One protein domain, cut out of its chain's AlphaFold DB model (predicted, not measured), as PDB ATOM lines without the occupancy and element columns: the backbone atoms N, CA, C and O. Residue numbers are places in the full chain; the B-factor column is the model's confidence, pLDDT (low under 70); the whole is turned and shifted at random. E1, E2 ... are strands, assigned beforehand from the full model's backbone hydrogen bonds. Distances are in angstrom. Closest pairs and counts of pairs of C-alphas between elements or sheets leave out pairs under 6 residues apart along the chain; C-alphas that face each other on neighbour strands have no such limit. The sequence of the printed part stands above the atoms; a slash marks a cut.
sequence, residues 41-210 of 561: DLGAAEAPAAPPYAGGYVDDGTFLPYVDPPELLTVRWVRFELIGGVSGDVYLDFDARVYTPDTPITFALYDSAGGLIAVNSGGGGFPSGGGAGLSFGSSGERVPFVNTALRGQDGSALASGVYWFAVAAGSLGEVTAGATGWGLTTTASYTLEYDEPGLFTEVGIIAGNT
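This is residues 41 to 210 of the 561 residues of an uncharacterized protein of Phycisphaeraceae bacterium (UniProt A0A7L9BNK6). Two sheets lie face to face as a sandwich, a twisted sheet of five strands and a smaller one of three, with their long strands running nearly along one another. The short hairpin E9 and E10 lies over the face of the larger sheet that is turned away from the smaller one, the short pair E2 and E11 sits at one end of the sandwich, and the long loop of residues 47 to 70 runs past the edge strand E12. The printed part has 170 residues with no named helix and twelve named strands, E1 to E12 in order along the chain. The larger sheet has the order E1, E3, E8, E5, E6 and is mixed; the smaller has the order E7, E4, E12 and is antiparallel. The class is all strand, though under half of the residues, 72 of 170, are in named strands; the whole is compact, with a radius of gyration of the C-alphas of 15.3 A and spans of 41 by 35 by 28 A.

E1, residues 41 to 46, is an edge strand of the larger sheet and parallel to E3, residues 75 to 83, with N 45 and O 81 2.7 A apart, within hydrogen-bond range. E3 is antiparallel to E8, residues 161 to 169, with N 78 and O 165 at 2.8 A. E8 is antiparallel to E5, residues 105 to 111, with N 110 and O 164 at 2.8 A. E5 forms a hairpin with E6, residues 116 to 121, the other edge strand, with N 107 and O 120 at 2.8 A. In the smaller sheet, E4, residues 90 to 98, is the inner strand. It is antiparallel to E7, residues 133 to 137, with N 94 and O 134 at 2.8 A, and to E12, residues 201 to 209, with N 93 and O 206 at 2.8 A. The two sheets form a sandwich, two sheets face to face: the facing parts are 9.3 A centre to centre and their best planes 23 degrees apart. The closest C-alphas of E6 and E7 are those of Asn 120 and Gly 133, 6.6 A apart; those of E1 and E12 are Glu 46 and Ala 207, 6.4 A apart. E2, residues 71 to 73, runs on into E3 at 74 degrees and is antiparallel to E11, residues 190 to 192, with N 73 and O 190 at 2.7 A. E9, residues 175 to 177, and E10, residues 184 to 186, form a hairpin, with N 176 and O 185 at 2.9 A. The closest C-alphas of E8 and E10 are those of Ala 169 and Thr 186, 6.6 A apart. Residues 56 to 57 pair with residues 206 to 207 of E12, antiparallel.

E1 begins at C-alpha 41, (83.373, 120.766, 108.825), and is 14.8 A long. E3 is 25.6 A long, E4 26.8 A, E5 20.5 A, E6 14.8 A, E7 13.8 A and E8 26.3 A. E2, E9, E10 and E11 have three residues each. E12, 25.6 A long, ends at C-alpha 209, (105.700, 120.190, 115.100).

The two C-alphas farthest apart are those of Pro 69 and Gly 88, 43.5 A. The printed part has no cut. The links E1 to E2, E6 to E7 and E7 to E8 are long, with 24, 11 and 23 residues. The mean pLDDT of the printed part is 77.4; it is under 70 at residues 49 to 69, 97 to 102, 122 to 130, 143 to 149 and 193 to 201.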
ATOM      1  N   ASP A  41      82.502 119.611 108.573       87.00
ATOM      2  CA  ASP A  41      83.373 120.766 108.825       87.00
ATOM      3  C   ASP A  41      84.077 120.618 110.173       87.00
ATOM      4  O   ASP A  41      83.421 120.547 111.214       87.00
ATOM      5  N   LEU A  42      85.406 120.580 110.144       82.75
ATOM      6  CA  LEU A  42      86.251 120.437 111.332       82.75
ATOM      7  C   LEU A  42      86.658 121.776 111.940       82.75
ATOM      8  O   LEU A  42      87.250 121.819 113.016       82.75
ATOM      9  N   GLY A  43      86.360 122.881 111.260       86.81
ATOM     10  CA  GLY A  43      86.841 124.191 111.656       86.81
ATOM     11  C   GLY A  43      88.345 124.345 111.427       86.81
ATOM     12  O   GLY A  43      88.880 123.922 110.401       86.81
ATOM     13  N   ALA A  44      89.010 125.026 112.358       85.19
ATOM     14  CA  ALA A  44      90.402 125.428 112.222       85.19
ATOM     15  C   ALA A  44      91.367 124.383 112.802       85.19
ATOM     16  O   ALA A  44      91.245 123.982 113.957       85.19
ATOM     17  N   ALA A  45      92.364 124.009 112.008       81.69
ATOM     18  CA  ALA A  45      93.523 123.224 112.387       81.69
ATOM     19  C   ALA A  45      94.737 124.154 112.474       81.69
ATOM     20  O   ALA A  45      95.079 124.826 111.504       81.69
ATOM     21  N   GLU A  46      95.407 124.192 113.618       82.38
ATOM     22  CA  GLU A  46      96.638 124.957 113.803       82.38
ATOM     23  C   GLU A  46      97.704 124.023 114.359       82.38
ATOM     24  O   GLU A  46      97.480 123.333 115.356       82.38
ATOM     25  N   ALA A  47      98.866 123.991 113.712       74.81
ATOM     26  CA  ALA A  47      99.994 123.291 114.291       74.81
ATOM     27  C   ALA A  47     100.512 124.071 115.505       74.81
ATOM     28  O   ALA A  47     100.611 125.300 115.466       74.81
ATOM     29  N   PRO A  48     100.888 123.385 116.587       72.81
ATOM     30  CA  PRO A  48     101.351 124.070 117.775       72.81
ATOM     31  C   PRO A  48     102.670 124.832 117.546       72.81
ATOM     32  O   PRO A  48     103.568 124.395 116.824       72.81
ATOM     33  N   ALA A  49     102.805 125.972 118.231       67.50
ATOM     34  CA  ALA A  49     103.952 126.880 118.105       67.50
ATOM     35  C   ALA A  49     105.284 126.320 118.653       67.50
ATOM     36  O   ALA A  49     106.357 126.810 118.312       67.50
ATOM     37  N   ALA A  50     105.215 125.308 119.513       64.88
ATOM     38  CA  ALA A  50     106.346 124.528 120.011       64.88
ATOM     39  C   ALA A  50     106.075 123.049 119.672       64.88
ATOM     40  O   ALA A  50     105.108 122.783 118.961       64.88
ATOM     41  N   PRO A  51     106.829 122.074 120.195       61.88
ATOM     42  CA  PRO A  51     106.489 120.655 120.100       61.88
ATOM     43  C   PRO A  51     105.710 120.190 121.357       61.88
ATOM     44  O   PRO A  51     106.296 119.580 122.254       61.88
ATOM     45  N   PRO A  52     104.408 120.498 121.530       55.53
ATOM     46  CA  PRO A  52     103.560 119.837 122.503       55.53
ATOM     47  C   PRO A  52     102.940 118.611 121.840       55.53
ATOM     48  O   PRO A  52     101.990 118.757 121.085       55.53
ATOM     49  N   TYR A  53     103.466 117.423 122.160       51.25
ATOM     50  CA  TYR A  53     103.006 116.136 121.625       51.25
ATOM     51  C   TYR A  53     103.039 116.036 120.081       51.25
ATOM     52  O   TYR A  53     102.859 117.001 119.344       51.25
ATOM     53  N   ALA A  54     103.248 114.846 119.526       48.56
ATOM     54  CA  ALA A  54     102.898 114.611 118.129       48.56
ATOM     55  C   ALA A  54     101.371 114.652 117.995       48.56
ATOM     56  O   ALA A  54     100.708 113.630 118.131       48.56
ATOM     57  N   GLY A  55     100.838 115.850 117.747       44.34
ATOM     58  CA  GLY A  55      99.445 116.100 117.406       44.34
ATOM     59  C   GLY A  55      98.693 116.907 118.456       44.34
ATOM     60  O   GLY A  55      98.316 116.391 119.507       44.34
ATOM     61  N   GLY A  56      98.345 118.148 118.113       42.53
ATOM     62  CA  GLY A  56      96.987 118.570 118.421       42.53
ATOM     63  C   GLY A  56      96.099 117.756 117.490       42.53
ATOM     64  O   GLY A  56      96.083 118.025 116.289       42.53
ATOM     65  N   TYR A  57      95.444 116.713 118.001       47.06
ATOM     66  CA  TYR A  57      94.395 116.064 117.226       47.06
ATOM     67  C   TYR A  57      93.364 117.135 116.906       47.06
ATOM     68  O   TYR A  57      92.871 117.826 117.805       47.06
ATOM     69  N   VAL A  58      93.051 117.295 115.627       49.28
ATOM     70  CA  VAL A  58      91.832 117.990 115.241       49.28
ATOM     71  C   VAL A  58      90.700 117.007 115.573       49.28
ATOM     72  O   VAL A  58      90.189 116.357 114.682       49.28
ATOM     73  N   ASP A  59      90.380 116.861 116.866       45.72
ATOM     74  CA  ASP A  59      89.415 115.912 117.460       45.72
ATOM     75  C   ASP A  59      89.909 114.443 117.622       45.72
ATOM     76  O   ASP A  59      90.424 113.834 116.692       45.72
ATOM     77  N   ASP A  60      89.741 113.863 118.821       38.56
ATOM     78  CA  ASP A  60      90.014 112.440 119.174       38.56
ATOM     79  C   ASP A  60      88.800 111.543 118.842       38.56
ATOM     80  O   ASP A  60      88.521 110.522 119.470       38.56
ATOM     81  N   GLY A  61      87.983 111.985 117.889       41.44
ATOM     82  CA  GLY A  61      86.770 111.309 117.466       41.44
ATOM     83  C   GLY A  61      86.990 110.693 116.101       41.44
ATOM     84  O   GLY A  61      87.359 111.385 115.158       41.44
ATOM     85  N   THR A  62      86.720 109.400 115.974       46.91
ATOM     86  CA  THR A  62      86.508 108.740 114.687       46.91
ATOM     87  C   THR A  62      85.684 109.642 113.752       46.91
ATOM     88  O   THR A  62      84.492 109.855 113.961       46.91
ATOM     89  N   PHE A  63      86.315 110.208 112.712       51.97
ATOM     90  CA  PHE A  63      85.649 111.108 111.747       51.97
ATOM     91  C   PHE A  63      84.527 110.426 110.963       51.97
ATOM     92  O   PHE A  63      83.675 111.084 110.369       51.97
ATOM     93  N   LEU A  64      84.541 109.098 110.964       56.25
ATOM     94  CA  LEU A  64      83.413 108.262 110.611       56.25
ATOM     95  C   LEU A  64      82.849 107.757 111.945       56.25
ATOM     96  O   LEU A  64      83.346 106.755 112.467       56.25
ATOM     97  N   PRO A  65      81.913 108.498 112.569       48.94
ATOM     98  CA  PRO A  65      81.351 108.106 113.854       48.94
ATOM     99  C   PRO A  65      80.699 106.727 113.736       48.94
ATOM    100  O   PRO A  65      80.396 106.270 112.642       48.94
ATOM    101  N   TYR A  66      80.450 106.080 114.872       53.59
ATOM    102  CA  TYR A  66      79.574 104.911 114.967       53.59
ATOM    103  C   TYR A  66      78.283 105.160 114.165       53.59
ATOM    104  O   TYR A  66      77.452 105.974 114.577       53.59
ATOM    105  N   VAL A  67      78.149 104.524 112.996       54.47
ATOM    106  CA  VAL A  67      76.971 104.693 112.140       54.47
ATOM    107  C   VAL A  67      76.040 103.515 112.384       54.47
ATOM    108  O   VAL A  67      76.256 102.412 111.890       54.47
ATOM    109  N   ASP A  68      75.020 103.762 113.201       55.69
ATOM    110  CA  ASP A  68      73.834 102.917 113.307       55.69
ATOM    111  C   ASP A  68      72.645 103.734 112.769       55.69
ATOM    112  O   ASP A  68      72.313 104.778 113.351       55.69
ATOM    113  N   PRO A  69      72.020 103.346 111.640       66.25
ATOM    114  CA  PRO A  69      72.219 102.114 110.860       66.25
ATOM    115  C   PRO A  69      73.459 102.139 109.932       66.25
ATOM    116  O   PRO A  69      73.992 103.218 109.675       66.25
ATOM    117  N   PRO A  70      73.863 100.980 109.364       73.38
ATOM    118  CA  PRO A  70      74.968 100.850 108.407       73.38
ATOM    119  C   PRO A  70      74.965 101.886 107.279       73.38
ATOM    120  O   PRO A  70      73.926 102.144 106.661       73.38
ATOM    121  N   GLU A  71      76.139 102.426 106.947       77.44
ATOM    122  CA  GLU A  71      76.295 103.440 105.899       77.44
ATOM    123  C   GLU A  71      77.199 102.967 104.756       77.44
ATOM    124  O   GLU A  71      78.241 102.350 104.965       77.44
ATOM    125  N   LEU A  72      76.813 103.297 103.519       84.38
ATOM    126  CA  LEU A  72      77.621 103.023 102.335       84.38
ATOM    127  C   LEU A  72      78.677 104.124 102.139       84.38
ATOM    128  O   LEU A  72      78.356 105.282 101.855       84.38
ATOM    129  N   LEU A  73      79.950 103.760 102.239       85.44
ATOM    130  CA  LEU A  73      81.084 104.586 101.848       85.44
ATOM    131  C   LEU A  73      81.275 104.525 100.328       85.44
ATOM    132  O   LEU A  73      81.545 103.466  99.767       85.44
ATOM    133  N   THR A  74      81.177 105.683  99.675       89.50
ATOM    134  CA  THR A  74      81.611 105.902  98.283       89.50
ATOM    135  C   THR A  74      82.662 107.007  98.255       89.50
ATOM    136  O   THR A  74      83.849 106.710  98.178       89.50
ATOM    137  N   VAL A  75      82.250 108.265  98.416       91.12
ATOM    138  CA  VAL A  75      83.128 109.408  98.693       91.12
ATOM    139  C   VAL A  75      82.573 110.179  99.884       91.12
ATOM    140  O   VAL A  75      81.395 110.535  99.901       91.12
ATOM    141  N   ARG A  76      83.423 110.468 100.868       89.81
ATOM    142  CA  ARG A  76      83.109 111.355 101.995       89.81
ATOM    143  C   ARG A  76      84.035 112.556 101.974       89.81
ATOM    144  O   ARG A  76      85.236 112.397 101.772       89.81
ATOM    145  N   TRP A  77      83.461 113.737 102.178       92.00
ATOM    146  CA  TRP A  77      84.175 115.008 102.143       92.00
ATOM    147  C   TRP A  77      84.289 115.625 103.528       92.00
ATOM    148  O   TRP A  77      83.346 115.620 104.319       92.00
ATOM    149  N   VAL A  78      85.450 116.212 103.775       89.88
ATOM    150  CA  VAL A  78      85.807 116.916 104.996       89.88
ATOM    151  C   VAL A  78      86.363 118.279 104.612       89.88
ATOM    152  O   VAL A  78      87.233 118.388 103.747       89.88
ATOM    153  N   ARG A  79      85.866 119.324 105.260       91.88
ATOM    154  CA  ARG A  79      86.355 120.693 105.149       91.88
ATOM    155  C   ARG A  79      87.111 121.052 106.422       91.88
ATOM    156  O   ARG A  79      86.631 120.785 107.520       91.88
ATOM    157  N   PHE A  80      88.260 121.697 106.274       91.06
ATOM    158  CA  PHE A  80      88.986 122.297 107.394       91.06
ATOM    159  C   PHE A  80      89.744 123.551 106.944       91.06
ATOM    160  O   PHE A  80      89.984 123.763 105.752       91.06
ATOM    161  N   GLU A  81      90.111 124.403 107.895       93.00
ATOM    162  CA  GLU A  81      90.952 125.581 107.686       93.00
ATOM    163  C   GLU A  81      92.310 125.371 108.355       93.00
ATOM    164  O   GLU A  81      92.386 125.242 109.567       93.00
ATOM    165  N   LEU A  82      93.394 125.355 107.585       91.38
ATOM    166  CA  LEU A  82      94.751 125.303 108.118       91.38
ATOM    167  C   LEU A  82      95.235 126.714 108.468       91.38
ATOM    168  O   LEU A  82      95.488 127.539 107.585       91.38
ATOM    169  N   ILE A  83      95.419 126.972 109.756       88.06
ATOM    170  CA  ILE A  83      95.975 128.208 110.300       88.06
ATOM    171  C   ILE A  83      97.505 128.124 110.271       88.06
ATOM    172  O   ILE A  83      98.093 127.115 110.648       88.06
ATOM    173  N   GLY A  84      98.165 129.182 109.791       87.44
ATOM    174  CA  GLY A  84      99.633 129.301 109.794       87.44
ATOM    175  C   GLY A  84     100.382 128.528 108.697       87.44
ATOM    176  O   GLY A  84     101.549 128.830 108.453       87.44
ATOM    177  N   GLY A  85      99.717 127.608 107.987       88.94
ATOM    178  CA  GLY A  85     100.356 126.731 106.998       88.94
ATOM    179  C   GLY A  85     101.320 125.732 107.649       88.94
ATOM    180  O   GLY A  85     101.608 125.807 108.842       88.94
ATOM    181  N   VAL A  86     101.846 124.789 106.872       89.69
ATOM    182  CA  VAL A  86     102.915 123.884 107.316       89.69
ATOM    183  C   VAL A  86     104.154 124.088 106.461       89.69
ATOM    184  O   VAL A  86     104.075 124.170 105.236       89.69
ATOM    185  N   SER A  87     105.305 124.217 107.111       90.88
ATOM    186  CA  SER A  87     106.628 124.285 106.489       90.88
ATOM    187  C   SER A  87     107.705 124.096 107.559       90.88
ATOM    188  O   SER A  87     107.438 124.282 108.750       90.88
ATOM    189  N   GLY A  88     108.927 123.750 107.145       89.00
ATOM    190  CA  GLY A  88     110.034 123.531 108.078       89.00
ATOM    191  C   GLY A  88     109.725 122.380 109.032       89.00
ATOM    192  O   GLY A  88     109.459 121.270 108.577       89.00
ATOM    193  N   ASP A  89     109.732 122.660 110.335       87.19
ATOM    194  CA  ASP A  89     109.498 121.657 111.379       87.19
ATOM    195  C   ASP A  89     108.013 121.316 111.582       87.19
ATOM    196  O   ASP A  89     107.689 120.304 112.208       87.19
ATOM    197  N   VAL A  90     107.096 122.114 111.039       88.19
ATOM    198  CA  VAL A  90     105.651 121.894 111.148       88.19
ATOM    199  C   VAL A  90     105.186 120.852 110.129       88.19
ATOM    200  O   VAL A  90     105.659 120.848 108.991       88.19
ATOM    201  N   TYR A  91     104.243 119.987 110.507       88.12
ATOM    202  CA  TYR A  91     103.658 118.974 109.626       88.12
ATOM    203  C   TYR A  91     102.130 118.902 109.710       88.12
ATOM    204  O   TYR A  91     101.529 119.313 110.706       88.12
ATOM    205  N   LEU A  92     101.521 118.356 108.655       89.19
ATOM    206  CA  LEU A  92     100.117 117.951 108.596       89.19
ATOM    207  C   LEU A  92     100.038 116.539 108.011       89.19
ATOM    208  O   LEU A  92     100.357 116.336 106.839       89.19
ATOM    209  N   ASP A  93      99.605 115.589 108.830       87.31
ATOM    210  CA  ASP A  93      99.500 114.173 108.492       87.31
ATOM    211  C   ASP A  93      98.028 113.752 108.407       87.31
ATOM    212  O   ASP A  93      97.196 114.163 109.215       87.31
ATOM    213  N   PHE A  94      97.726 112.900 107.433       87.00
ATOM    214  CA  PHE A  94      96.458 112.211 107.258       87.00
ATOM    215  C   PHE A  94      96.751 110.710 107.323       87.00
ATOM    216  O   PHE A  94      97.540 110.210 106.518       87.00
ATOM    217  N   ASP A  95      96.135 109.998 108.260       80.75
ATOM    218  CA  ASP A  95      96.254 108.542 108.436       80.75
ATOM    219  C   ASP A  95      94.860 107.920 108.319       80.75
ATOM    220  O   ASP A  95      93.884 108.519 108.768       80.75
ATOM    221  N   ALA A  96      94.749 106.727 107.739       78.00
ATOM    222  CA  ALA A  96      93.604 105.869 107.988       78.00
ATOM    223  C   ALA A  96      93.979 104.421 108.262       78.00
ATOM    224  O   ALA A  96      94.849 103.832 107.615       78.00
ATOM    225  N   ARG A  97      93.202 103.824 109.167       69.94
ATOM    226  CA  ARG A  97      93.260 102.412 109.534       69.94
ATOM    227  C   ARG A  97      91.927 101.757 109.222       69.94
ATOM    228  O   ARG A  97      90.885 102.208 109.693       69.94
ATOM    229  N   VAL A  98      91.973 100.682 108.441       67.06
ATOM    230  CA  VAL A  98      90.810  99.839 108.159       67.06
ATOM    231  C   VAL A  98      90.958  98.555 108.964       67.06
ATOM    232  O   VAL A  98      91.893  97.779 108.760       67.06
ATOM    233  N   TYR A  99      90.051  98.326 109.906       61.44
ATOM    234  CA  TYR A  99      90.137  97.196 110.831       61.44
ATOM    235  C   TYR A  99      89.451  95.962 110.239       61.44
ATOM    236  O   TYR A  99      88.393  95.553 110.695       61.44
ATOM    237  N   THR A 100      90.072  95.432 109.181       61.75
ATOM    238  CA  THR A 100      89.881  94.131 108.501       61.75
ATOM    239  C   THR A 100      90.762  94.186 107.241       61.75
ATOM    240  O   THR A 100      90.577  95.109 106.443       61.75
ATOM    241  N   PRO A 101      91.721  93.272 107.023       58.84
ATOM    242  CA  PRO A 101      92.627  93.379 105.878       58.84
ATOM    243  C   PRO A 101      91.900  93.204 104.524       58.84
ATOM    244  O   PRO A 101      90.905  92.490 104.446       58.84
ATOM    245  N   ASP A 102      92.435  93.857 103.480       62.66
ATOM    246  CA  ASP A 102      92.130  93.729 102.030       62.66
ATOM    247  C   ASP A 102      91.146  94.717 101.365       62.66
ATOM    248  O   ASP A 102      90.898  94.605 100.164       62.66
ATOM    249  N   THR A 103      90.647  95.741 102.065       74.88
ATOM    250  CA  THR A 103      89.789  96.771 101.436       74.88
ATOM    251  C   THR A 103      90.564  98.074 101.180       74.88
ATOM    252  O   THR A 103      90.966  98.725 102.142       74.88
ATOM    253  N   PRO A 104      90.816  98.473  99.915       81.50
ATOM    254  CA  PRO A 104      91.600  99.665  99.608       81.50
ATOM    255  C   PRO A 104      90.786 100.955  99.758       81.50
ATOM    256  O   PRO A 104      89.624 101.025  99.368       81.50
ATOM    257  N   ILE A 105      91.434 102.007 100.248       85.25
ATOM    258  CA  ILE A 105      90.897 103.371 100.280       85.25
ATOM    259  C   ILE A 105      91.854 104.333  99.571       85.25
ATOM    260  O   ILE A 105      93.068 104.105  99.518       85.25
ATOM    261  N   THR A 106      91.303 105.420  99.039       89.56
ATOM    262  CA  THR A 106      92.058 106.497  98.393       89.56
ATOM    263  C   THR A 106      91.742 107.832  99.053       89.56
ATOM    264  O   THR A 106      90.580 108.190  99.246       89.56
ATOM    265  N   PHE A 107      92.788 108.590  99.355       92.88
ATOM    266  CA  PHE A 107      92.714 109.959  99.839       92.88
ATOM    267  C   PHE A 107      92.954 110.948  98.713       92.88
ATOM    268  O   PHE A 107      93.829 110.720  97.881       92.88
ATOM    269  N   ALA A 108      92.226 112.063  98.718       94.88
ATOM    270  CA  ALA A 108      92.503 113.206  97.855       94.88
ATOM    271  C   ALA A 108      92.334 114.520  98.627       94.88
ATOM    272  O   ALA A 108      91.349 114.702  99.341       94.88
ATOM    273  N   LEU A 109      93.278 115.443  98.465       95.94
ATOM    274  CA  LEU A 109      93.235 116.770  99.073       95.94
ATOM    275  C   LEU A 109      93.102 117.835  97.985       95.94
ATOM    276  O   LEU A 109      93.878 117.840  97.030       95.94
ATOM    277  N   TYR A 110      92.156 118.751  98.155       97.06
ATOM    278  CA  TYR A 110      91.903 119.871  97.255       97.06
ATOM    279  C   TYR A 110      91.992 121.207  97.995       97.06
ATOM    280  O   TYR A 110      91.658 121.296  99.179       97.06
ATOM    281  N   ASP A 111      92.399 122.258  97.288       95.69
ATOM    282  CA  ASP A 111      92.365 123.629  97.801       95.69
ATOM    283  C   ASP A 111      90.946 124.239  97.762       95.69
ATOM    284  O   ASP A 111      89.967 123.632  97.307       95.69
ATOM    285  N   SER A 112      90.817 125.480  98.235       94.31
ATOM    286  CA  SER A 112      89.550 126.218  98.245       94.31
ATOM    287  C   SER A 112      89.011 126.591  96.858       94.31
ATOM    288  O   SER A 112      87.844 126.968  96.753       94.31
ATOM    289  N   ALA A 113      89.840 126.532  95.814       94.25
ATOM    290  CA  ALA A 113      89.453 126.756  94.420       94.25
ATOM    291  C   ALA A 113      89.119 125.439  93.687       94.25
ATOM    292  O   ALA A 113      88.715 125.464  92.523       94.25
ATOM    293  N   GLY A 114      89.269 124.298  94.367       92.81
ATOM    294  CA  GLY A 114      89.019 122.968  93.833       92.81
ATOM    295  C   GLY A 114      90.182 122.395  93.037       92.81
ATOM    296  O   GLY A 114      89.963 121.424  92.315       92.81
ATOM    297  N   GLY A 115      91.382 122.966  93.133       95.69
ATOM    298  CA  GLY A 115      92.605 122.393  92.576       95.69
ATOM    299  C   GLY A 115      93.070 121.188  93.391       95.69
ATOM    300  O   GLY A 115      93.116 121.256  94.619       95.69
ATOM    301  N   LEU A 116      93.392 120.080  92.719       95.75
ATOM    302  CA  LEU A 116      93.936 118.882  93.366       95.75
ATOM    303  C   LEU A 116      95.371 119.144  93.847       95.75
ATOM    304  O   LEU A 116      96.220 119.567  93.066       95.75
ATOM    305  N   ILE A 117      95.636 118.846  95.117       96.19
ATOM    306  CA  ILE A 117      96.940 119.021  95.769       96.19
ATOM    307  C   ILE A 117      97.693 117.698  95.822       96.19
ATOM    308  O   ILE A 117      98.835 117.622  95.380       96.19
ATOM    309  N   ALA A 118      97.052 116.658  96.356       94.19
ATOM    310  CA  ALA A 118      97.648 115.335  96.496       94.19
ATOM    311  C   ALA A 118      96.581 114.240  96.451       94.19
ATOM    312  O   ALA A 118      95.422 114.475  96.799       94.19
ATOM    313  N   VAL A 119      96.987 113.043  96.030       92.44
ATOM    314  CA  VAL A 119      96.148 111.843  95.994       92.44
ATOM    315  C   VAL A 119      97.000 110.611  96.292       92.44
ATOM    316  O   VAL A 119      98.104 110.486  95.766       92.44
ATOM    317  N   ASN A 120      96.502 109.701  97.126       87.75
ATOM    318  CA  ASN A 120      97.233 108.493  97.507       87.75
ATOM    319  C   ASN A 120      96.270 107.342  97.844       87.75
ATOM    320  O   ASN A 120      95.294 107.548  98.562       87.75
ATOM    321  N   SER A 121      96.556 106.133  97.351       75.94
ATOM    322  CA  SER A 121      95.930 104.887  97.815       75.94
ATOM    323  C   SER A 121      97.019 103.949  98.326       75.94
ATOM    324  O   SER A 121      97.973 103.713  97.587       75.94
ATOM    325  N   GLY A 122      96.855 103.409  99.533       64.12
ATOM    326  CA  GLY A 122      97.762 102.573 100.345       64.12
ATOM    327  C   GLY A 122      98.907 101.748  99.739       64.12
ATOM    328  O   GLY A 122      99.021 100.564 100.034       64.12
ATOM    329  N   GLY A 123      99.807 102.345  98.957       53.97
ATOM    330  CA  GLY A 123     100.916 101.652  98.284       53.97
ATOM    331  C   GLY A 123     102.319 102.056  98.747       53.97
ATOM    332  O   GLY A 123     103.295 101.647  98.125       53.97
ATOM    333  N   GLY A 124     102.443 102.878  99.794       45.41
ATOM    334  CA  GLY A 124     103.678 103.624 100.078       45.41
ATOM    335  C   GLY A 124     104.441 103.309 101.369       45.41
ATOM    336  O   GLY A 124     105.434 103.981 101.619       45.41
ATOM    337  N   GLY A 125     104.028 102.332 102.188       48.84
ATOM    338  CA  GLY A 125     104.786 101.971 103.404       48.84
ATOM    339  C   GLY A 125     103.983 101.732 104.685       48.84
ATOM    340  O   GLY A 125     104.580 101.642 105.754       48.84
ATOM    341  N   PHE A 126     102.656 101.613 104.606       52.25
ATOM    342  CA  PHE A 126     101.842 101.195 105.748       52.25
ATOM    343  C   PHE A 126     102.020  99.679 105.982       52.25
ATOM    344  O   PHE A 126     102.027  98.927 105.001       52.25
ATOM    345  N   PRO A 127     102.194  99.196 107.231       48.53
ATOM    346  CA  PRO A 127     102.232  97.759 107.510       48.53
ATOM    347  C   PRO A 127     100.948  97.079 107.004       48.53
ATOM    348  O   PRO A 127      99.895  97.709 106.938       48.53
ATOM    349  N   SER A 128     101.049  95.812 106.592       45.66
ATOM    350  CA  SER A 128      99.979  95.040 105.936       45.66
ATOM    351  C   SER A 128      98.608  95.228 106.608       45.66
ATOM    352  O   SER A 128      98.435  94.794 107.745       45.66
ATOM    353  N   GLY A 129      97.657  95.870 105.910       52.25
ATOM    354  CA  GLY A 129      96.333  96.187 106.470       52.25
ATOM    355  C   GLY A 129      95.522  97.328 105.821       52.25
ATOM    356  O   GLY A 129      94.718  97.935 106.511       52.25
ATOM    357  N   GLY A 130      95.696  97.653 104.529       53.06
ATOM    358  CA  GLY A 130      94.733  98.505 103.795       53.06
ATOM    359  C   GLY A 130      94.603  99.985 104.212       53.06
ATOM    360  O   GLY A 130      93.538 100.563 104.029       53.06
ATOM    361  N   GLY A 131      95.648 100.618 104.756       70.00
ATOM    362  CA  GLY A 131      95.629 102.054 105.092       70.00
ATOM    363  C   GLY A 131      96.043 102.973 103.934       70.00
ATOM    364  O   GLY A 131      96.811 102.558 103.070       70.00
ATOM    365  N   ALA A 132      95.580 104.227 103.924       78.56
ATOM    366  CA  ALA A 132      96.074 105.302 103.053       78.56
ATOM    367  C   ALA A 132      96.594 106.465 103.903       78.56
ATOM    368  O   ALA A 132      96.224 106.603 105.067       78.56
ATOM    369  N   GLY A 133      97.440 107.315 103.321       86.31
ATOM    370  CA  GLY A 133      97.912 108.493 104.030       86.31
ATOM    371  C   GLY A 133      98.459 109.583 103.130       86.31
ATOM    372  O   GLY A 133      98.922 109.312 102.022       86.31
ATOM    373  N   LEU A 134      98.384 110.812 103.632       89.31
ATOM    374  CA  LEU A 134      99.001 112.001 103.052       89.31
ATOM    375  C   LEU A 134      99.840 112.686 104.132       89.31
ATOM    376  O   LEU A 134      99.455 112.690 105.296       89.31
ATOM    377  N   SER A 135     100.975 113.275 103.780       89.56
ATOM    378  CA  SER A 135     101.815 114.000 104.733       89.56
ATOM    379  C   SER A 135     102.495 115.190 104.080       89.56
ATOM    380  O   SER A 135     103.181 115.052 103.065       89.56
ATOM    381  N   PHE A 136     102.347 116.352 104.709       92.06
ATOM    382  CA  PHE A 136     102.937 117.612 104.275       92.06
ATOM    383  C   PHE A 136     103.830 118.206 105.364       92.06
ATOM    384  O   PHE A 136     103.585 118.015 106.556       92.06
ATOM    385  N   GLY A 137     104.822 118.997 104.960       91.62
ATOM    386  CA  GLY A 137     105.715 119.707 105.871       91.62
ATOM    387  C   GLY A 137     106.933 118.874 106.261       91.62
ATOM    388  O   GLY A 137     107.618 118.325 105.397       91.62
ATOM    389  N   SER A 138     107.235 118.813 107.557       87.00
ATOM    390  CA  SER A 138     108.453 118.177 108.063       87.00
ATOM    391  C   SER A 138     108.569 116.687 107.726       87.00
ATOM    392  O   SER A 138     107.647 115.895 107.950       87.00
ATOM    393  N   SER A 139     109.769 116.275 107.310       85.00
ATOM    394  CA  SER A 139     110.187 114.871 107.208       85.00
ATOM    395  C   SER A 139     110.838 114.328 108.491       85.00
ATOM    396  O   SER A 139     111.357 113.207 108.498       85.00
ATOM    397  N   GLY A 140     110.873 115.133 109.558       76.06
ATOM    398  CA  GLY A 140     111.400 114.765 110.872       76.06
ATOM    399  C   GLY A 140     110.620 113.624 111.528       76.06
ATOM    400  O   GLY A 140     109.488 113.314 111.155       76.06
ATOM    401  N   GLU A 141     111.229 112.967 112.509       70.94
ATOM    402  CA  GLU A 141     110.581 111.882 113.250       70.94
ATOM    403  C   GLU A 141     109.424 112.406 114.119       70.94
ATOM    404  O   GLU A 141     109.520 113.478 114.716       70.94
ATOM    405  N   ARG A 142     108.312 111.661 114.168       70.25
ATOM    406  CA  ARG A 142     107.140 111.988 114.995       70.25
ATOM    407  C   ARG A 142     107.321 111.411 116.404       70.25
ATOM    408  O   ARG A 142     107.751 110.264 116.524       70.25
ATOM    409  N   VAL A 143     106.980 112.166 117.455       56.62
ATOM    410  CA  VAL A 143     107.083 111.698 118.857       56.62
ATOM    411  C   VAL A 143     105.814 112.018 119.676       56.62
ATOM    412  O   VAL A 143     105.523 113.197 119.871       56.62
ATOM    413  N   PRO A 144     105.076 111.023 120.222       52.00
ATOM    414  CA  PRO A 144     105.354 109.585 120.160       52.00
ATOM    415  C   PRO A 144     105.298 109.056 118.723       52.00
ATOM    416  O   PRO A 144     104.787 109.728 117.835       52.00
ATOM    417  N   PHE A 145     105.886 107.881 118.494       53.09
ATOM    418  CA  PHE A 145     106.061 107.292 117.165       53.09
ATOM    419  C   PHE A 145     104.708 107.074 116.470       53.09
ATOM    420  O   PHE A 145     104.053 106.050 116.660       53.09
ATOM    421  N   VAL A 146     104.283 108.055 115.675       53.34
ATOM    422  CA  VAL A 146     103.159 107.924 114.748       53.34
ATOM    423  C   VAL A 146     103.710 107.336 113.451       53.34
ATOM    424  O   VAL A 146     104.838 107.643 113.064       53.34
ATOM    425  N   ASN A 147     102.939 106.428 112.854       60.62
ATOM    426  CA  ASN A 147     103.232 105.638 111.658       60.62
ATOM    427  C   ASN A 147     104.407 106.151 110.794       60.62
ATOM    428  O   ASN A 147     104.324 107.206 110.167       60.62
ATOM    429  N   THR A 148     105.488 105.367 110.699       59.62
ATOM    430  CA  THR A 148     106.726 105.742 109.984       59.62
ATOM    431  C   THR A 148     106.560 106.088 108.518       59.62
ATOM    432  O   THR A 148     107.491 106.661 107.947       59.62
ATOM    433  N   ALA A 149     105.431 105.715 107.918       66.81
ATOM    434  CA  ALA A 149     105.107 106.007 106.533       66.81
ATOM    435  C   ALA A 149     104.817 107.497 106.274       66.81
ATOM    436  O   ALA A 149     104.915 107.923 105.127       66.81
ATOM    437  N   LEU A 150     104.484 108.290 107.302       74.94
ATOM    438  CA  LEU A 150     104.116 109.705 107.165       74.94
ATOM    439  C   LEU A 150     105.301 110.618 107.523       74.94
ATOM    440  O   LEU A 150     105.622 110.820 108.694       74.94
ATOM    441  N   ARG A 151     106.001 111.132 106.500       80.00
ATOM    442  CA  ARG A 151     107.219 111.960 106.624       80.00
ATOM    443  C   ARG A 151     107.321 113.048 105.544       80.00
ATOM    444  O   ARG A 151     108.359 113.193 104.898       80.00
ATOM    445  N   GLY A 152     106.257 113.821 105.348       80.44
ATOM    446  CA  GLY A 152     106.229 114.959 104.422       80.44
ATOM    447  C   GLY A 152     106.314 114.565 102.944       80.44
ATOM    448  O   GLY A 152     106.751 115.366 102.116       80.44
ATOM    449  N   GLN A 153     105.959 113.323 102.600       86.12
ATOM    450  CA  GLN A 153     106.169 112.772 101.257       86.12
ATOM    451  C   GLN A 153     105.294 113.407 100.164       86.12
ATOM    452  O   GLN A 153     105.648 113.318  98.990       86.12
ATOM    453  N   ASP A 154     104.194 114.067 100.529       89.44
ATOM    454  CA  ASP A 154     103.243 114.679  99.592       89.44
ATOM    455  C   ASP A 154     103.492 116.188  99.398       89.44
ATOM    456  O   ASP A 154     102.814 116.848  98.610       89.44
ATOM    457  N   GLY A 155     104.512 116.740 100.067       89.62
ATOM    458  CA  GLY A 155     105.001 118.097  99.848       89.62
ATOM    459  C   GLY A 155     105.715 118.672 101.067       89.62
ATOM    460  O   GLY A 155     105.272 118.511 102.198       89.62
ATOM    461  N   SER A 156     106.796 119.424 100.853       88.62
ATOM    462  CA  SER A 156     107.561 120.049 101.946       88.62
ATOM    463  C   SER A 156     106.869 121.254 102.597       88.62
ATOM    464  O   SER A 156     107.354 121.773 103.603       88.62
ATOM    465  N   ALA A 157     105.755 121.724 102.025       91.88
ATOM    466  CA  ALA A 157     104.944 122.797 102.580       91.88
ATOM    467  C   ALA A 157     103.489 122.730 102.090       91.88
ATOM    468  O   ALA A 157     103.217 122.269 100.983       91.88
ATOM    469  N   LEU A 158     102.575 123.270 102.896       94.38
ATOM    470  CA  LEU A 158     101.179 123.536 102.546       94.38
ATOM    471  C   LEU A 158     100.821 124.930 103.074       94.38
ATOM    472  O   LEU A 158     101.112 125.249 104.225       94.38
ATOM    473  N   ALA A 159     100.244 125.789 102.239       95.38
ATOM    474  CA  ALA A 159      99.903 127.149 102.654       95.38
ATOM    475  C   ALA A 159      98.791 127.156 103.721       95.38
ATOM    476  O   ALA A 159      98.048 126.194 103.874       95.38
ATOM    477  N   SER A 160      98.643 128.254 104.460       94.88
ATOM    478  CA  SER A 160      97.430 128.456 105.256       94.88
ATOM    479  C   SER A 160      96.227 128.639 104.329       94.88
ATOM    480  O   SER A 160      96.336 129.356 103.330       94.88
ATOM    481  N   GLY A 161      95.075 128.077 104.676       94.94
ATOM    482  CA  GLY A 161      93.868 128.228 103.870       94.94
ATOM    483  C   GLY A 161      92.822 127.158 104.132       94.94
ATOM    484  O   GLY A 161      92.977 126.310 105.005       94.94
ATOM    485  N   VAL A 162      91.736 127.212 103.363       94.81
ATOM    486  CA  VAL A 162      90.652 126.228 103.438       94.81
ATOM    487  C   VAL A 162      90.947 125.072 102.493       94.81
ATOM    488  O   VAL A 162      91.231 125.290 101.313       94.81
ATOM    489  N   TYR A 163      90.806 123.856 103.005       94.94
ATOM    490  CA  TYR A 163      91.065 122.618 102.289       94.94
ATOM    491  C   TYR A 163      89.858 121.685 102.327       94.94
ATOM    492  O   TYR A 163      89.041 121.717 103.250       94.94
ATOM    493  N   TRP A 164      89.772 120.850 101.294       95.12
ATOM    494  CA  TRP A 164      88.746 119.835 101.112       95.12
ATOM    495  C   TRP A 164      89.417 118.476 100.973       95.12
ATOM    496  O   TRP A 164      90.059 118.185  99.964       95.12
ATOM    497  N   PHE A 165      89.290 117.662 102.007       93.50
ATOM    498  CA  PHE A 165      89.832 116.317 102.075       93.50
ATOM    499  C   PHE A 165      88.738 115.301 101.751       93.50
ATOM    500  O   PHE A 165      87.624 115.395 102.263       93.50
ATOM    501  N   ALA A 166      89.052 114.338 100.895       93.19
ATOM    502  CA  ALA A 166      88.135 113.292 100.490       93.19
ATOM    503  C   ALA A 166      88.677 111.910 100.837       93.19
ATOM    504  O   ALA A 166      89.833 111.594 100.545       93.19
ATOM    505  N   VAL A 167      87.791 111.075 101.374       90.12
ATOM    506  CA  VAL A 167      88.001 109.643 101.589       90.12
ATOM    507  C   VAL A 167      87.123 108.895 100.597       90.12
ATOM    508  O   VAL A 167      85.896 109.005 100.651       90.12
ATOM    509  N   ALA A 168      87.741 108.159  99.678       91.38
ATOM    510  CA  ALA A 168      87.048 107.374  98.666       91.38
ATOM    511  C   ALA A 168      87.284 105.874  98.862       91.38
ATOM    512  O   ALA A 168      88.405 105.439  99.128       91.38
ATOM    513  N   ALA A 169      86.226 105.086  98.680       89.00
ATOM    514  CA  ALA A 169      86.324 103.638  98.556       89.00
ATOM    515  C   ALA A 169      87.121 103.276  97.293       89.00
ATOM    516  O   ALA A 169      86.904 103.889  96.247       89.00
ATOM    517  N   GLY A 170      87.995 102.276  97.353       87.38
ATOM    518  CA  GLY A 170      88.733 101.766  96.200       87.38
ATOM    519  C   GLY A 170      90.201 102.181  96.157       87.38
ATOM    520  O   GLY A 170      90.652 103.129  96.805       87.38
ATOM    521  N   SER A 171      90.953 101.446  95.348       87.38
ATOM    522  CA  SER A 171      92.342 101.729  94.981       87.38
ATOM    523  C   SER A 171      92.444 102.826  93.910       87.38
ATOM    524  O   SER A 171      91.450 103.190  93.282       87.38
ATOM    525  N   LEU A 172      93.661 103.294  93.597       84.00
ATOM    526  CA  LEU A 172      93.904 104.225  92.476       84.00
ATOM    527  C   LEU A 172      93.420 103.712  91.100       84.00
ATOM    528  O   LEU A 172      93.301 104.504  90.170       84.00
ATOM    529  N   GLY A 173      93.153 102.409  90.940       87.12
ATOM    530  CA  GLY A 173      92.552 101.861  89.717       87.12
ATOM    531  C   GLY A 173      91.031 102.042  89.633       87.12
ATOM    532  O   GLY A 173      90.464 101.978  88.545       87.12
ATOM    533  N   GLU A 174      90.375 102.268  90.770       91.19
ATOM    534  CA  GLU A 174      88.917 102.390  90.914       91.19
ATOM    535  C   GLU A 174      88.488 103.839  91.180       91.19
ATOM    536  O   GLU A 174      87.325 104.191  90.977       91.19
ATOM    537  N   VAL A 175      89.429 104.684  91.611       93.19
ATOM    538  CA  VAL A 175      89.215 106.091  91.953       93.19
ATOM    539  C   VAL A 175      89.830 107.001  90.893       93.19
ATOM    540  O   VAL A 175      91.000 106.888  90.545       93.19
ATOM    541  N   THR A 176      89.044 107.960  90.404       94.69
ATOM    542  CA  THR A 176      89.511 109.033  89.517       94.69
ATOM    543  C   THR A 176      89.461 110.366  90.254       94.69
ATOM    544  O   THR A 176      88.379 110.824  90.617       94.69
ATOM    545  N   ALA A 177      90.627 110.993  90.442       93.31
ATOM    546  CA  ALA A 177      90.773 112.345  90.980       93.31
ATOM    547  C   ALA A 177      91.055 113.340  89.842       93.31
ATOM    548  O   ALA A 177      92.100 113.302  89.195       93.31
ATOM    549  N   GLY A 178      90.096 114.216  89.569       92.81
ATOM    550  CA  GLY A 178      90.200 115.290  88.595       92.81
ATOM    551  C   GLY A 178      91.082 116.422  89.110       92.81
ATOM    552  O   GLY A 178      91.073 116.745  90.290       92.81
ATOM    553  N   ALA A 179      91.826 117.069  88.213       91.69
ATOM    554  CA  ALA A 179      92.764 118.130  88.593       91.69
ATOM    555  C   ALA A 179      92.087 119.404  89.142       91.69
ATOM    556  O   ALA A 179      92.743 120.217  89.788       91.69
ATOM    557  N   THR A 180      90.795 119.599  88.860       91.00
ATOM    558  CA  THR A 180      90.031 120.801  89.221       91.00
ATOM    559  C   THR A 180      88.596 120.456  89.619       91.00
ATOM    560  O   THR A 180      88.057 119.440  89.178       91.00
ATOM    561  N   GLY A 181      87.937 121.352  90.354       87.38
ATOM    562  CA  GLY A 181      86.503 121.282  90.633       87.38
ATOM    563  C   GLY A 181      86.089 120.209  91.630       87.38
ATOM    564  O   GLY A 181      84.955 119.749  91.538       87.38
ATOM    565  N   TRP A 182      86.987 119.778  92.525       91.56
ATOM    566  CA  TRP A 182      86.716 118.702  93.496       91.56
ATOM    567  C   TRP A 182      86.215 117.405  92.838       91.56
ATOM    568  O   TRP A 182      85.454 116.642  93.432       91.56
ATOM    569  N   GLY A 183      86.601 117.166  91.581       89.56
ATOM    570  CA  GLY A 183      86.083 116.061  90.784       89.56
ATOM    571  C   GLY A 183      86.645 114.723  91.240       89.56
ATOM    572  O   GLY A 183      87.613 114.254  90.659       89.56
ATOM    573  N   LEU A 184      86.045 114.090  92.247       91.75
ATOM    574  CA  LEU A 184      86.431 112.760  92.712       91.75
ATOM    575  C   LEU A 184      85.290 111.767  92.501       91.75
ATOM    576  O   LEU A 184      84.180 111.967  92.991       91.75
ATOM    577  N   THR A 185      85.572 110.677  91.794       92.75
ATOM    578  CA  THR A 185      84.611 109.591  91.566       92.75
ATOM    579  C   THR A 185      85.253 108.247  91.850       92.75
ATOM    580  O   THR A 185      86.434 108.062  91.563       92.75
ATOM    581  N   THR A 186      84.463 107.297  92.338       93.69
ATOM    582  CA  THR A 186      84.888 105.909  92.527       93.69
ATOM    583  C   THR A 186      83.881 104.939  91.921       93.69
ATOM    584  O   THR A 186      82.683 105.228  91.879       93.69
ATOM    585  N   THR A 187      84.364 103.791  91.445       94.81
ATOM    586  CA  THR A 187      83.528 102.642  91.071       94.81
ATOM    587  C   THR A 187      83.320 101.646  92.214       94.81
ATOM    588  O   THR A 187      82.568 100.690  92.040       94.81
ATOM    589  N   ALA A 188      83.983 101.840  93.356       89.94
ATOM    590  CA  ALA A 188      83.890 100.980  94.532       89.94
ATOM    591  C   ALA A 188      82.925 101.545  95.588       89.94
ATOM    592  O   ALA A 188      82.651 102.746  95.638       89.94
ATOM    593  N   SER A 189      82.410 100.669  96.454       88.50
ATOM    594  CA  SER A 189      81.567 101.048  97.591       88.50
ATOM    595  C   SER A 189      81.661 100.022  98.720       88.50
ATOM    596  O   SER A 189      81.604  98.824  98.432       88.50
ATOM    597  N   TYR A 190      81.731 100.468  99.976       81.81
ATOM    598  CA  TYR A 190      81.847  99.592 101.154       81.81
ATOM    599  C   TYR A 190      80.786  99.917 102.199       81.81
ATOM    600  O   TYR A 190      80.482 101.085 102.407       81.81
ATOM    601  N   THR A 191      80.232  98.907 102.865       80.38
ATOM    602  CA  THR A 191      79.331  99.118 104.006       80.38
ATOM    603  C   THR A 191      80.162  99.242 105.281       80.38
ATOM    604  O   THR A 191      80.990  98.373 105.542       80.38
ATOM    605  N   LEU A 192      79.961 100.317 106.042       74.69
ATOM    606  CA  LEU A 192      80.600 100.552 107.338       74.69
ATOM    607  C   LEU A 192      79.648 100.101 108.462       74.69
ATOM    608  O   LEU A 192      78.532 100.617 108.539       74.69
ATOM    609  N   GLU A 193      80.078  99.158 109.313       67.06
ATOM    610  CA  GLU A 193      79.310  98.599 110.449       67.06
ATOM    611  C   GLU A 193      80.222  98.360 111.677       67.06
ATOM    612  O   GLU A 193      81.444  98.304 111.538       67.06
ATOM    613  N   TYR A 194      79.653  98.259 112.891       59.22
ATOM    614  CA  TYR A 194      80.419  98.157 114.155       59.22
ATOM    615  C   TYR A 194      80.321  96.798 114.884       59.22
ATOM    616  O   TYR A 194      81.142  96.520 115.758       59.22
ATOM    617  N   ASP A 195      79.366  95.924 114.560       51.19
ATOM    618  CA  ASP A 195      79.097  94.741 115.397       51.19
ATOM    619  C   ASP A 195      80.055  93.556 115.105       51.19
ATOM    620  O   ASP A 195      79.723  92.660 114.334       51.19
ATOM    621  N   GLU A 196      81.216  93.537 115.788       48.84
ATOM    622  CA  GLU A 196      82.252  92.467 115.843       48.84
ATOM    623  C   GLU A 196      82.987  92.168 114.502       48.84
ATOM    624  O   GLU A 196      82.433  92.309 113.417       48.84
ATOM    625  N   PRO A 197      84.284  91.797 114.537       51.44
ATOM    626  CA  PRO A 197      85.345  92.445 113.753       51.44
ATOM    627  C   PRO A 197      85.058  92.490 112.239       51.44
ATOM    628  O   PRO A 197      85.372  91.548 111.509       51.44
ATOM    629  N   GLY A 198      84.493  93.596 111.746       55.03
ATOM    630  CA  GLY A 198      84.074  93.688 110.349       55.03
ATOM    631  C   GLY A 198      83.944  95.117 109.827       55.03
ATOM    632  O   GLY A 198      82.851  95.660 109.828       55.03
ATOM    633  N   LEU A 199      85.047  95.680 109.312       60.22
ATOM    634  CA  LEU A 199      85.115  96.890 108.470       60.22
ATOM    635  C   LEU A 199      84.652  98.213 109.115       60.22
ATOM    636  O   LEU A 199      83.674  98.824 108.685       60.22
ATOM    637  N   PHE A 200      85.456  98.757 110.036       62.88
ATOM    638  CA  PHE A 200      85.426 100.197 110.333       62.88
ATOM    639  C   PHE A 200      86.684 100.905 109.816       62.88
ATOM    640  O   PHE A 200      87.761 100.309 109.727       62.88
ATOM    641  N   THR A 201      86.530 102.181 109.446       68.75
ATOM    642  CA  THR A 201      87.626 103.052 108.995       68.75
ATOM    643  C   THR A 201      87.837 104.157 110.021       68.75
ATOM    644  O   THR A 201      86.970 105.003 110.230       68.75
ATOM    645  N   GLU A 202      89.003 104.159 110.647       72.75
ATOM    646  CA  GLU A 202      89.490 105.273 111.449       72.75
ATOM    647  C   GLU A 202      90.289 106.191 110.528       72.75
ATOM    648  O   GLU A 202      91.160 105.714 109.807       72.75
ATOM    649  N   VAL A 203      89.990 107.487 110.526       75.88
ATOM    650  CA  VAL A 203      90.772 108.513 109.822       75.88
ATOM    651  C   VAL A 203      91.335 109.448 110.886       75.88
ATOM    652  O   VAL A 203      90.650 109.719 111.861       75.88
ATOM    653  N   GLY A 204      92.554 109.948 110.730       77.75
ATOM    654  CA  GLY A 204      93.148 110.954 111.606       77.75
ATOM    655  C   GLY A 204      93.724 112.103 110.789       77.75
ATOM    656  O   GLY A 204      94.435 111.851 109.819       77.75
ATOM    657  N   ILE A 205      93.436 113.349 111.181       81.81
ATOM    658  CA  ILE A 205      94.074 114.562 110.645       81.81
ATOM    659  C   ILE A 205      94.878 115.209 111.772       81.81
ATOM    660  O   ILE A 205      94.324 115.623 112.791       81.81
ATOM    661  N   ILE A 206      96.195 115.273 111.599       80.81
ATOM    662  CA  ILE A 206      97.140 115.564 112.676       80.81
ATOM    663  C   ILE A 206      98.048 116.714 112.252       80.81
ATOM    664  O   ILE A 206      98.923 116.541 111.406       80.81
ATOM    665  N   ALA A 207      97.872 117.882 112.868       83.56
ATOM    666  CA  ALA A 207      98.812 118.991 112.749       83.56
ATOM    667  C   ALA A 207      99.811 118.947 113.916       83.56
ATOM    668  O   ALA A 207      99.422 118.828 115.083       83.56
ATOM    669  N   GLY A 208     101.105 119.047 113.623       81.88
ATOM    670  CA  GLY A 208     102.141 118.929 114.646       81.88
ATOM    671  C   GLY A 208     103.438 119.644 114.302       81.88
ATOM    672  O   GLY A 208     103.560 120.313 113.278       81.88
ATOM    673  N   ASN A 209     104.413 119.517 115.197       81.06
ATOM    674  CA  ASN A 209     105.700 120.190 115.100       81.06
ATOM    675  C   ASN A 209     106.823 119.232 115.527       81.06
ATOM    676  O   ASN A 209     106.779 118.655 116.609       81.06
ATOM    677  N   THR A 210     107.806 119.046 114.650       76.81
ATOM    678  CA  THR A 210     108.980 118.173 114.830       76.81
ATOM    679  C   THR A 210     110.200 118.910 115.371       76.81
ATOM    680  O   THR A 210     111.263 118.299 115.499       76.81
TER     681      THR A 210